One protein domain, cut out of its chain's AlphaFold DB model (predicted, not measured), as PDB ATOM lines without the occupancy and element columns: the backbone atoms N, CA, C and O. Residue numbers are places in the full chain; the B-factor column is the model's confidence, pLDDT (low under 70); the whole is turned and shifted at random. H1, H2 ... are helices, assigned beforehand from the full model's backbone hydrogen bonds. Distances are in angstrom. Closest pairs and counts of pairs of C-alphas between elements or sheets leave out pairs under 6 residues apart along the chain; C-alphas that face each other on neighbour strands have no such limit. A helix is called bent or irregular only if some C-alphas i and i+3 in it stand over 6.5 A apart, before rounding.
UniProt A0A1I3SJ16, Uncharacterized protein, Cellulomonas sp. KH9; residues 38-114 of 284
ATOM      1  N   ALA A  38     142.294 104.979 130.392       72.88
ATOM      2  CA  ALA A  38     142.873 105.231 129.077       72.88
ATOM      3  C   ALA A  38     142.756 106.712 128.691       72.88
ATOM      4  O   ALA A  38     143.737 107.277 128.205       72.88
ATOM      5  N   ASP A  39     141.627 107.350 128.998       79.81
ATOM      6  CA  ASP A  39     141.384 108.774 128.762       79.81
ATOM      7  C   ASP A  39     142.319 109.660 129.592       79.81
ATOM      8  O   ASP A  39     142.990 110.540 129.047       79.81
ATOM      9  N   HIS A  40     142.473 109.382 130.890       82.81
ATOM     10  CA  HIS A  40     143.422 110.109 131.743       82.81
ATOM     11  C   HIS A  40     144.866 109.945 131.260       82.81
ATOM     12  O   HIS A  40     145.663 110.885 131.285       82.81
ATOM     13  N   ARG A  41     145.226 108.751 130.780       88.94
ATOM     14  CA  ARG A  41     146.555 108.508 130.221       88.94
ATOM     15  C   ARG A  41     146.759 109.265 128.910       88.94
ATOM     16  O   ARG A  41     147.818 109.855 128.720       88.94
ATOM     17  N   ALA A  42     145.764 109.269 128.026       88.25
ATOM     18  CA  ALA A  42     145.803 110.049 126.797       88.25
ATOM     19  C   ALA A  42     145.944 111.550 127.093       88.25
ATOM     20  O   ALA A  42     146.722 112.223 126.423       88.25
ATOM     21  N   PHE A  43     145.275 112.052 128.136       90.44
ATOM     22  CA  PHE A  43     145.424 113.426 128.612       90.44
ATOM     23  C   PHE A  43     146.863 113.746 129.044       90.44
ATOM     24  O   PHE A  43     147.423 114.747 128.599       90.44
ATOM     25  N   VAL A  44     147.496 112.883 129.847       91.81
ATOM     26  CA  VAL A  44     148.902 113.077 130.249       91.81
ATOM     27  C   VAL A  44     149.835 113.053 129.034       91.81
ATOM     28  O   VAL A  44     150.718 113.900 128.925       91.81
ATOM     29  N   LEU A  45     149.626 112.119 128.101       90.94
ATOM     30  CA  LEU A  45     150.462 111.970 126.904       90.94
ATOM     31  C   LEU A  45     150.280 113.090 125.876       90.94
ATOM     32  O   LEU A  45     151.225 113.405 125.155       90.94
ATOM     33  N   ALA A  46     149.093 113.697 125.806       92.06
ATOM     34  CA  ALA A  46     148.863 114.892 125.000       92.06
ATOM     35  C   ALA A  46     149.714 116.076 125.491       92.06
ATOM     36  O   ALA A  46     150.077 116.947 124.700       92.06
ATOM     37  N   GLY A  47     150.076 116.065 126.777       92.31
ATOM     38  CA  GLY A  47     150.937 117.054 127.402       92.31
ATOM     39  C   GLY A  47     150.227 118.372 127.697       92.31
ATOM     40  O   GLY A  47     149.045 118.574 127.412       92.31
ATOM     41  N   PHE A  48     150.971 119.285 128.312       95.06
ATOM     42  CA  PHE A  48     150.507 120.632 128.609       95.06
ATOM     43  C   PHE A  48     150.883 121.597 127.479       95.06
ATOM     44  O   PHE A  48     152.022 121.609 127.018       95.06
ATOM     45  N   THR A  49     149.935 122.437 127.056       93.50
ATOM     46  CA  THR A  49     150.147 123.462 126.016       93.50
ATOM     47  C   THR A  49     149.751 124.869 126.463       93.50
ATOM     48  O   THR A  49     149.697 125.780 125.638       93.50
ATOM     49  N   GLY A  50     149.395 125.042 127.739       92.38
ATOM     50  CA  GLY A  50     149.026 126.343 128.291       92.38
ATOM     51  C   GLY A  50     150.243 127.240 128.511       92.38
ATOM     52  O   GLY A  50     151.391 126.833 128.345       92.38
ATOM     53  N   THR A  51     149.986 128.489 128.880       94.19
ATOM     54  CA  THR A  51     151.038 129.484 129.162       94.19
ATOM     55  C   THR A  51     150.738 130.352 130.382       94.19
ATOM     56  O   THR A  51     151.622 131.064 130.854       94.19
ATOM     57  N   THR A  52     149.511 130.310 130.898       96.00
ATOM     58  CA  THR A  52     149.074 131.114 132.044       96.00
ATOM     59  C   THR A  52     149.044 130.293 133.325       96.00
ATOM     60  O   THR A  52     148.771 129.095 133.296       96.00
ATOM     61  N   ASP A  53     149.271 130.938 134.467       94.06
ATOM     62  CA  ASP A  53     149.294 130.262 135.773       94.06
ATOM     63  C   ASP A  53     147.961 129.574 136.109       94.06
ATOM     64  O   ASP A  53     147.953 128.484 136.683       94.06
ATOM     65  N   ASP A  54     146.840 130.151 135.669       95.00
ATOM     66  CA  ASP A  54     145.515 129.532 135.777       95.00
ATOM     67  C   ASP A  54     145.424 128.224 134.965       95.00
ATOM     68  O   ASP A  54     144.824 127.253 135.424       95.00
ATOM     69  N   GLU A  55     146.029 128.168 133.773       95.75
ATOM     70  CA  GLU A  55     146.085 126.948 132.954       95.75
ATOM     71  C   GLU A  55     147.007 125.895 133.574       95.75
ATOM     72  O   GLU A  55     146.632 124.723 133.607       95.75
ATOM     73  N   TYR A  56     148.174 126.299 134.095       96.56
ATOM     74  CA  TYR A  56     149.064 125.403 134.842       96.56
ATOM     75  C   TYR A  56     148.302 124.764 136.003       96.56
ATOM     76  O   TYR A  56     148.248 123.540 136.115       96.56
ATOM     77  N   ARG A  57     147.644 125.580 136.830       96.94
ATOM     78  CA  ARG A  57     146.843 125.101 137.958       96.94
ATOM     79  C   ARG A  57     145.739 124.147 137.516       96.94
ATOM     80  O   ARG A  57     145.642 123.059 138.072       96.94
ATOM     81  N   ALA A  58     144.959 124.509 136.498       95.75
ATOM     82  CA  ALA A  58     143.873 123.669 135.994       95.75
ATOM     83  C   ALA A  58     144.368 122.302 135.484       95.75
ATOM     84  O   ALA A  58     143.718 121.283 135.717       95.75
ATOM     85  N   TRP A  59     145.524 122.258 134.815       95.12
ATOM     86  CA  TRP A  59     146.113 121.000 134.354       95.12
ATOM     87  C   TRP A  59     146.568 120.124 135.527       95.12
ATOM     88  O   TRP A  59     146.288 118.926 135.546       95.12
ATOM     89  N   VAL A  60     147.197 120.713 136.549       96.62
ATOM     90  CA  VAL A  60     147.606 119.974 137.755       96.62
ATOM     91  C   VAL A  60     146.396 119.507 138.576       96.62
ATOM     92  O   VAL A  60     146.405 118.385 139.075       96.62
ATOM     93  N   GLU A  61     145.327 120.301 138.676       95.56
ATOM     94  CA  GLU A  61     144.056 119.893 139.297       95.56
ATOM     95  C   GLU A  61     143.441 118.675 138.596       95.56
ATOM     96  O   GLU A  61     143.012 117.734 139.267       95.56
ATOM     97  N   ALA A  62     143.467 118.642 137.258       92.75
ATOM     98  CA  ALA A  62     143.012 117.485 136.490       92.75
ATOM     99  C   ALA A  62     143.832 116.222 136.811       92.75
ATOM    100  O   ALA A  62     143.267 115.144 136.985       92.75
ATOM    101  N   LEU A  63     145.155 116.351 136.969       93.00
ATOM    102  CA  LEU A  63     146.009 115.225 137.358       93.00
ATOM    103  C   LEU A  63     145.811 114.782 138.809       93.00
ATOM    104  O   LEU A  63     145.883 113.587 139.099       93.00
ATOM    105  N   ALA A  64     145.541 115.716 139.721       93.81
ATOM    106  CA  ALA A  64     145.241 115.404 141.116       93.81
ATOM    107  C   ALA A  64     143.931 114.611 141.254       93.81
ATOM    108  O   ALA A  64     143.842 113.720 142.099       93.81
ATOM    109  N   GLY A  65     142.942 114.899 140.402       87.31
ATOM    110  CA  GLY A  65     141.654 114.208 140.364       87.31
ATOM    111  C   GLY A  65     141.658 112.840 139.672       87.31
ATOM    112  O   GLY A  65     140.622 112.181 139.685       87.31
ATOM    113  N   SER A  66     142.779 112.406 139.086       79.88
ATOM    114  CA  SER A  66     142.837 111.147 138.336       79.88
ATOM    115  C   SER A  66     142.600 109.938 139.259       79.88
ATOM    116  O   SER A  66     143.412 109.701 140.161       79.88
ATOM    117  N   PRO A  67     141.544 109.128 139.037       75.19
ATOM    118  CA  PRO A  67     141.314 107.905 139.808       75.19
ATOM    119  C   PRO A  67     142.374 106.840 139.501       75.19
ATOM    120  O   PRO A  67     142.708 106.006 140.347       75.19
ATOM    121  N   ASP A  68     142.959 106.905 138.304       73.75
ATOM    122  CA  ASP A  68     143.956 105.967 137.820       73.75
ATOM    123  C   ASP A  68     145.345 106.603 137.831       73.75
ATOM    124  O   ASP A  68     145.834 107.144 136.838       73.75
ATOM    125  N   GLY A  69     146.015 106.524 138.975       86.00
ATOM    126  CA  GLY A  69     147.395 106.987 139.120       86.00
ATOM    127  C   GLY A  69     147.666 107.564 140.503       86.00
ATOM    128  O   GLY A  69     147.760 108.784 140.643       86.00
ATOM    129  N   PRO A  70     147.741 106.724 141.551       91.69
ATOM    130  CA  PRO A  70     147.917 107.209 142.914       91.69
ATOM    131  C   PRO A  70     149.227 107.984 143.100       91.69
ATOM    132  O   PRO A  70     149.256 108.933 143.885       91.69
ATOM    133  N   ALA A  71     150.305 107.620 142.394       94.75
ATOM    134  CA  ALA A  71     151.562 108.352 142.498       94.75
ATOM    135  C   ALA A  71     151.450 109.735 141.844       94.75
ATOM    136  O   ALA A  71     151.876 110.730 142.439       94.75
ATOM    137  N   LEU A  72     150.857 109.809 140.650       95.69
ATOM    138  CA  LEU A  72     150.654 111.053 139.916       95.69
ATOM    139  C   LEU A  72     149.706 111.999 140.655       95.69
ATOM    140  O   LEU A  72     150.044 113.167 140.840       95.69
ATOM    141  N   SER A  73     148.580 111.485 141.156       95.25
ATOM    142  CA  SER A  73     147.619 112.255 141.953       95.25
ATOM    143  C   SER A  73     148.271 112.831 143.219       95.25
ATOM    144  O   SER A  73     148.140 114.025 143.513       95.25
ATOM    145  N   ALA A  74     149.069 112.030 143.933       95.69
ATOM    146  CA  ALA A  74     149.796 112.494 145.112       95.69
ATOM    147  C   ALA A  74     150.883 113.533 144.776       95.69
ATOM    148  O   ALA A  74     151.132 114.454 145.558       95.69
ATOM    149  N   ALA A  75     151.562 113.402 143.634       96.62
ATOM    150  CA  ALA A  75     152.549 114.379 143.182       96.62
ATOM    151  C   ALA A  75     151.893 115.707 142.766       96.62
ATOM    152  O   ALA A  75     152.344 116.763 143.206       96.62
ATOM    153  N   ALA A  76     150.784 115.646 142.027       96.81
ATOM    154  CA  ALA A  76     149.992 116.807 141.638       96.81
ATOM    155  C   ALA A  76     149.426 117.549 142.862       96.81
ATOM    156  O   ALA A  76     149.559 118.763 142.972       96.81
ATOM    157  N   THR A  77     148.890 116.816 143.844       97.00
ATOM    158  CA  THR A  77     148.375 117.400 145.097       97.00
ATOM    159  C   THR A  77     149.458 118.162 145.865       97.00
ATOM    160  O   THR A  77     149.191 119.225 146.424       97.00
ATOM    161  N   ARG A  78     150.698 117.654 145.879       97.25
ATOM    162  CA  ARG A  78     151.829 118.363 146.498       97.25
ATOM    163  C   ARG A  78     152.186 119.643 145.749       97.25
ATOM    164  O   ARG A  78     152.415 120.650 146.406       97.25
ATOM    165  N   ALA A  79     152.191 119.619 144.416       97.38
ATOM    166  CA  ALA A  79     152.442 120.812 143.609       97.38
ATOM    167  C   ALA A  79     151.356 121.886 143.822       97.38
ATOM    168  O   ALA A  79     151.678 123.060 143.968       97.38
ATOM    169  N   LEU A  80     150.082 121.488 143.940       97.69
ATOM    170  CA  LEU A  80     148.957 122.397 144.226       97.69
ATOM    171  C   LEU A  80     149.023 123.064 145.604       97.69
ATOM    172  O   LEU A  80     148.432 124.126 145.794       97.69
ATOM    173  N   ALA A  81     149.706 122.448 146.569       97.25
ATOM    174  CA  ALA A  81     149.902 123.024 147.896       97.25
ATOM    175  C   ALA A  81     151.028 124.078 147.937       97.25
ATOM    176  O   ALA A  81     151.150 124.795 148.933       97.25
ATOM    177  N   GLY A  82     151.853 124.147 146.888       95.19
ATOM    178  CA  GLY A  82     152.975 125.070 146.758       95.19
ATOM    179  C   GLY A  82     152.628 126.387 146.049       95.19
ATOM    180  O   GLY A  82     151.476 126.624 145.672       95.19
ATOM    181  N   PRO A  83     153.616 127.285 145.880       96.62
ATOM    182  CA  PRO A  83     153.498 128.457 145.013       96.62
ATOM    183  C   PRO A  83     153.380 128.072 143.528       96.62
ATOM    184  O   PRO A  83     153.705 126.958 143.131       96.62
ATOM    185  N   ASP A  84     153.008 129.029 142.670       95.75
ATOM    186  CA  ASP A  84     152.860 128.781 141.223       95.75
ATOM    187  C   ASP A  84     154.172 128.334 140.540       95.75
ATOM    188  O   ASP A  84     154.147 127.699 139.490       95.75
ATOM    189  N   GLU A  85     155.335 128.614 141.140       96.38
ATOM    190  CA  GLU A  85     156.624 128.063 140.695       96.38
ATOM    191  C   GLU A  85     156.668 126.528 140.783       96.38
ATOM    192  O   GLU A  85     157.151 125.885 139.850       96.38
ATOM    193  N   ASP A  86     156.087 125.938 141.831       97.19
ATOM    194  CA  ASP A  86     156.009 124.483 141.993       97.19
ATOM    195  C   ASP A  86     155.085 123.861 140.941       97.19
ATOM    196  O   ASP A  86     155.363 122.769 140.442       97.19
ATOM    197  N   LEU A  87     154.015 124.567 140.549       96.94
ATOM    198  CA  LEU A  87     153.139 124.143 139.454       96.94
ATOM    199  C   LEU A  87     153.903 124.091 138.134       96.94
ATOM    200  O   LEU A  87     153.836 123.084 137.432       96.94
ATOM    201  N   ARG A  88     154.664 125.143 137.808       96.31
ATOM    202  CA  ARG A  88     155.461 125.178 136.571       96.31
ATOM    203  C   ARG A  88     156.525 124.085 136.572       96.31
ATOM    204  O   ARG A  88     156.576 123.304 135.631       96.31
ATOM    205  N   ALA A  89     157.284 123.939 137.660       96.75
ATOM    206  CA  ALA A  89     158.294 122.886 137.788       96.75
ATOM    207  C   ALA A  89     157.697 121.471 137.684       96.75
ATOM    208  O   ALA A  89     158.299 120.570 137.092       96.75
ATOM    209  N   PHE A  90     156.503 121.261 138.243       97.25
ATOM    210  CA  PHE A  90     155.788 119.999 138.110       97.25
ATOM    211  C   PHE A  90     155.401 119.725 136.656       97.25
ATOM    212  O   PHE A  90     155.697 118.637 136.167       97.25
ATOM    213  N   VAL A  91     154.803 120.699 135.964       96.75
ATOM    214  CA  VAL A  91     154.384 120.589 134.556       96.75
ATOM    215  C   VAL A  91     155.570 120.446 133.596       96.75
ATOM    216  O   VAL A  91     155.487 119.665 132.651       96.75
ATOM    217  N   ASP A  92     156.705 121.087 133.881       95.44
ATOM    218  CA  ASP A  92     157.929 121.048 133.064       95.44
ATOM    219  C   ASP A  92     158.713 119.719 133.181       95.44
ATOM    220  O   ASP A  92     159.867 119.610 132.760       95.44
ATOM    221  N   GLY A  93     158.088 118.677 133.735       94.25
ATOM    222  CA  GLY A  93     158.614 117.310 133.768       94.25
ATOM    223  C   GLY A  93     158.686 116.691 135.162       94.25
ATOM    224  O   GLY A  93     158.927 115.489 135.273       94.25
ATOM    225  N   GLY A  94     158.423 117.455 136.229       95.50
ATOM    226  CA  GLY A  94     158.382 116.932 137.599       95.50
ATOM    227  C   GLY A  94     157.351 115.812 137.811       95.50
ATOM    228  O   GLY A  94     157.541 114.950 138.670       95.50
ATOM    229  N   TYR A  95     156.292 115.767 136.997       95.06
ATOM    230  CA  TYR A  95     155.273 114.717 137.044       95.06
ATOM    231  C   TYR A  95     155.724 113.364 136.460       95.06
ATOM    232  O   TYR A  95     155.152 112.331 136.815       95.06
ATOM    233  N   LEU A  96     156.744 113.338 135.587       94.31
ATOM    234  CA  LEU A  96     157.089 112.160 134.775       94.31
ATOM    235  C   LEU A  96     157.460 110.943 135.625       94.31
ATOM    236  O   LEU A  96     156.997 109.837 135.362       94.31
ATOM    237  N   ALA A  97     158.240 111.137 136.690       94.38
ATOM    238  CA  ALA A  97     158.627 110.040 137.578       94.38
ATOM    239  C   ALA A  97     157.406 109.370 138.238       94.38
ATOM    240  O   ALA A  97     157.352 108.145 138.352       94.38
ATOM    241  N   ALA A  98     156.414 110.168 138.643       95.50
ATOM    242  CA  ALA A  98     155.178 109.667 139.235       95.50
ATOM    243  C   ALA A  98     154.298 108.968 138.189       95.50
ATOM    244  O   ALA A  98     153.810 107.866 138.434       95.50
ATOM    245  N   PHE A  99     154.174 109.559 136.997       94.31
ATOM    246  CA  PHE A  99     153.459 108.955 135.876       94.31
ATOM    247  C   PHE A  99     154.039 107.584 135.492       94.31
ATOM    248  O   PHE A  99     153.301 106.607 135.390       94.31
ATOM    249  N   HIS A 100     155.361 107.467 135.362       94.06
ATOM    250  CA  HIS A 100     156.008 106.201 135.011       94.06
ATOM    251  C   HIS A 100     155.902 105.141 136.115       94.06
ATOM    252  O   HIS A 100     155.770 103.952 135.816       94.06
ATOM    253  N   ALA A 101     155.914 105.548 137.389       93.75
ATOM    254  CA  ALA A 101     155.628 104.636 138.493       93.75
ATOM    255  C   ALA A 101     154.214 104.042 138.368       93.75
ATOM    256  O   ALA A 101     154.036 102.828 138.510       93.75
ATOM    257  N   ASP A 102     153.226 104.869 138.025       94.25
ATOM    258  CA  ASP A 102     151.857 104.415 137.787       94.25
ATOM    259  C   ASP A 102     151.734 103.540 136.526       94.25
ATOM    260  O   ASP A 102     151.011 102.541 136.550       94.25
ATOM    261  N   GLU A 103     152.459 103.833 135.441       93.56
ATOM    262  CA  GLU A 103     152.487 102.974 134.245       93.56
ATOM    263  C   GLU A 103     153.036 101.576 134.551       93.56
ATOM    264  O   GLU A 103     152.457 100.569 134.129       93.56
ATOM    265  N   ARG A 104     154.097 101.483 135.356       92.69
ATOM    266  CA  ARG A 104     154.641 100.193 135.791       92.69
ATOM    267  C   ARG A 104     153.645  99.414 136.658       92.69
ATOM    268  O   ARG A 104     153.533  98.196 136.517       92.69
ATOM    269  N   ILE A 105     152.884 100.100 137.512       91.31
ATOM    270  CA  ILE A 105     151.789  99.487 138.283       91.31
ATOM    271  C   ILE A 105     150.661  99.007 137.355       91.31
ATOM    272  O   ILE A 105     150.096  97.937 137.572       91.31
ATOM    273  N   ARG A 106     150.321  99.756 136.301       91.06
ATOM    274  CA  ARG A 106     149.318  99.309 135.317       91.06
ATOM    275  C   ARG A 106     149.762  98.033 134.608       91.06
ATOM    276  O   ARG A 106     148.968  97.101 134.509       91.06
ATOM    277  N   LEU A 107     151.027  97.956 134.188       91.81
ATOM    278  CA  LEU A 107     151.598  96.734 133.612       91.81
ATOM    279  C   LEU A 107     151.530  95.549 134.584       91.81
ATOM    280  O   LEU A 107     151.131  94.457 134.189       91.81
ATOM    281  N   SER A 108     151.871  95.749 135.859       89.19
ATOM    282  CA  SER A 108     151.815  94.655 136.835       89.19
ATOM    283  C   SER A 108     150.385  94.176 137.104       89.19
ATOM    284  O   SER A 108     150.170  92.981 137.268       89.19
ATOM    285  N   ARG A 109     149.378  95.058 137.072       89.25
ATOM    286  CA  ARG A 109     147.961  94.652 137.165       89.25
ATOM    287  C   ARG A 109     147.500  93.854 135.945       89.25
ATOM    288  O   ARG A 109     146.734  92.901 136.090       89.25
ATOM    289  N   LEU A 110     147.978  94.213 134.752       89.19
ATOM    290  CA  LEU A 110     147.687  93.477 133.519       89.19
ATOM    291  C   LEU A 110     148.167  92.024 133.603       89.19
ATOM    292  O   LEU A 110     147.431  91.131 133.198       89.19
ATOM    293  N   ILE A 111     149.325  91.763 134.214       83.94
ATOM    294  CA  ILE A 111     149.846  90.394 134.359       83.94
ATOM    295  C   ILE A 111     148.917  89.483 135.169       83.94
ATOM    296  O   ILE A 111     148.794  88.302 134.879       83.94
ATOM    297  N   SER A 112     148.223  90.030 136.172       78.56
ATOM    298  CA  SER A 112     147.305  89.254 137.017       78.56
ATOM    299  C   SER A 112     145.974  88.942 136.331       78.56
ATOM    300  O   SER A 112     145.212  88.118 136.828       78.56
ATOM    301  N   THR A 113     145.672  89.617 135.220       78.00
ATOM    302  CA  THR A 113     144.408  89.474 134.480       78.00
ATOM    303  C   THR A 113     144.599  88.869 133.089       78.00
ATOM    304  O   THR A 113     143.632  88.393 132.490       78.00
ATOM    305  N   ALA A 114     145.832  88.846 132.577       76.69
ATOM    306  CA  ALA A 114     146.182  88.215 131.317       76.69
ATOM    307  C   ALA A 114     145.891  86.710 131.389       76.69
ATOM    308  O   ALA A 114     146.533  85.961 132.119       76.69
TER     309      ALA A 114
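Overview. This is residues 38 to 114 of the 284 residues of an uncharacterized protein of Cellulomonas sp. KH9 (UniProt A0A1I3SJ16). One long helix, H5, packs by residues 98 to 102 on H3 of a compact helical body, and its far end, residues 107 to 113, sticks out with residue 114 as an arm. In the body H2, H3 and H4 fold back on one another through two helical hairpins, and H1, near H2 and H5, touches no helix. The printed part has 77 residues with five named helices, H1 to H5 along the chain, and no named strand; the class is all helix. The whole is compact, with a radius of gyration of the C-alphas of 12.8 A, and spans 43 by 21 by 18 A, the arm adding to the longest span.

Along the chain. H5, the longest helix, holds residues 96 to 113 and measures 26.0 A from first to last C-alpha; it begins at C-alpha 96 at (157.089, 112.160, 134.775) and ends at C-alpha 113 at (144.408, 89.474, 134.480). H4 is residues 84 to 94, 13.6 A, and H3 is residues 70 to 80, 15.3 A. H2 is residues 53 to 64, 16.3 A. H1 is residues 38 to 46, 12.1 A, beginning at C-alpha 38 at (142.873, 105.231, 129.077). H4 is neither bent nor irregular, but only just: C-alphas 91 and 94 are 6.2 A apart.

Arrangement. H5 touches H3 with residues 98 to 102 alone; the closest C-alphas, of Leu 72 and Ala 98, are 4.8 A apart, and the two run opposite ways at a shallow tilt of 21 degrees. H3 is the hub, touching three helices. It forms a hairpin with H2, opposite ways at a shallow tilt of 27 degrees, the closest C-alphas being Ala 64 and Ser 73 at 4.0 A. H3 and H4 form another hairpin, opposite ways at a shallow tilt of 31 degrees, closest at the C-alphas of Ala 79 and Asp 86, 5.4 A. H2 and H4 touch, the same way at a steep tilt of 57 degrees, closest at the C-alphas of Tyr 56 and Leu 87, 6.3 A. H4 and H5 meet only through their link. H1 and H2 are close but not clearly touching, the closest C-alphas, of Val 44 and Leu 63, being 8.0 A apart. H1 and H5 are near each other, with 5 pairs of C-alphas within 10 A. H1 is apart from H3 and H4, and H2 from H5. In H1, H2 and H3 every O i to N i+4 pair is within hydrogen-bond range; in H4 it is 6 of 7 and in H5 12 of 14.

Size, cuts and confidence. The two C-alphas farthest apart, of Pro 83 and Ala 114, are 43.1 A apart. Residues 107 to 114 stand free; without them the body spans 31 by 21 by 18 A. The printed part has no cut and no long link. Mean pLDDT of the printed part is 92.1, and no printed residue is under 70.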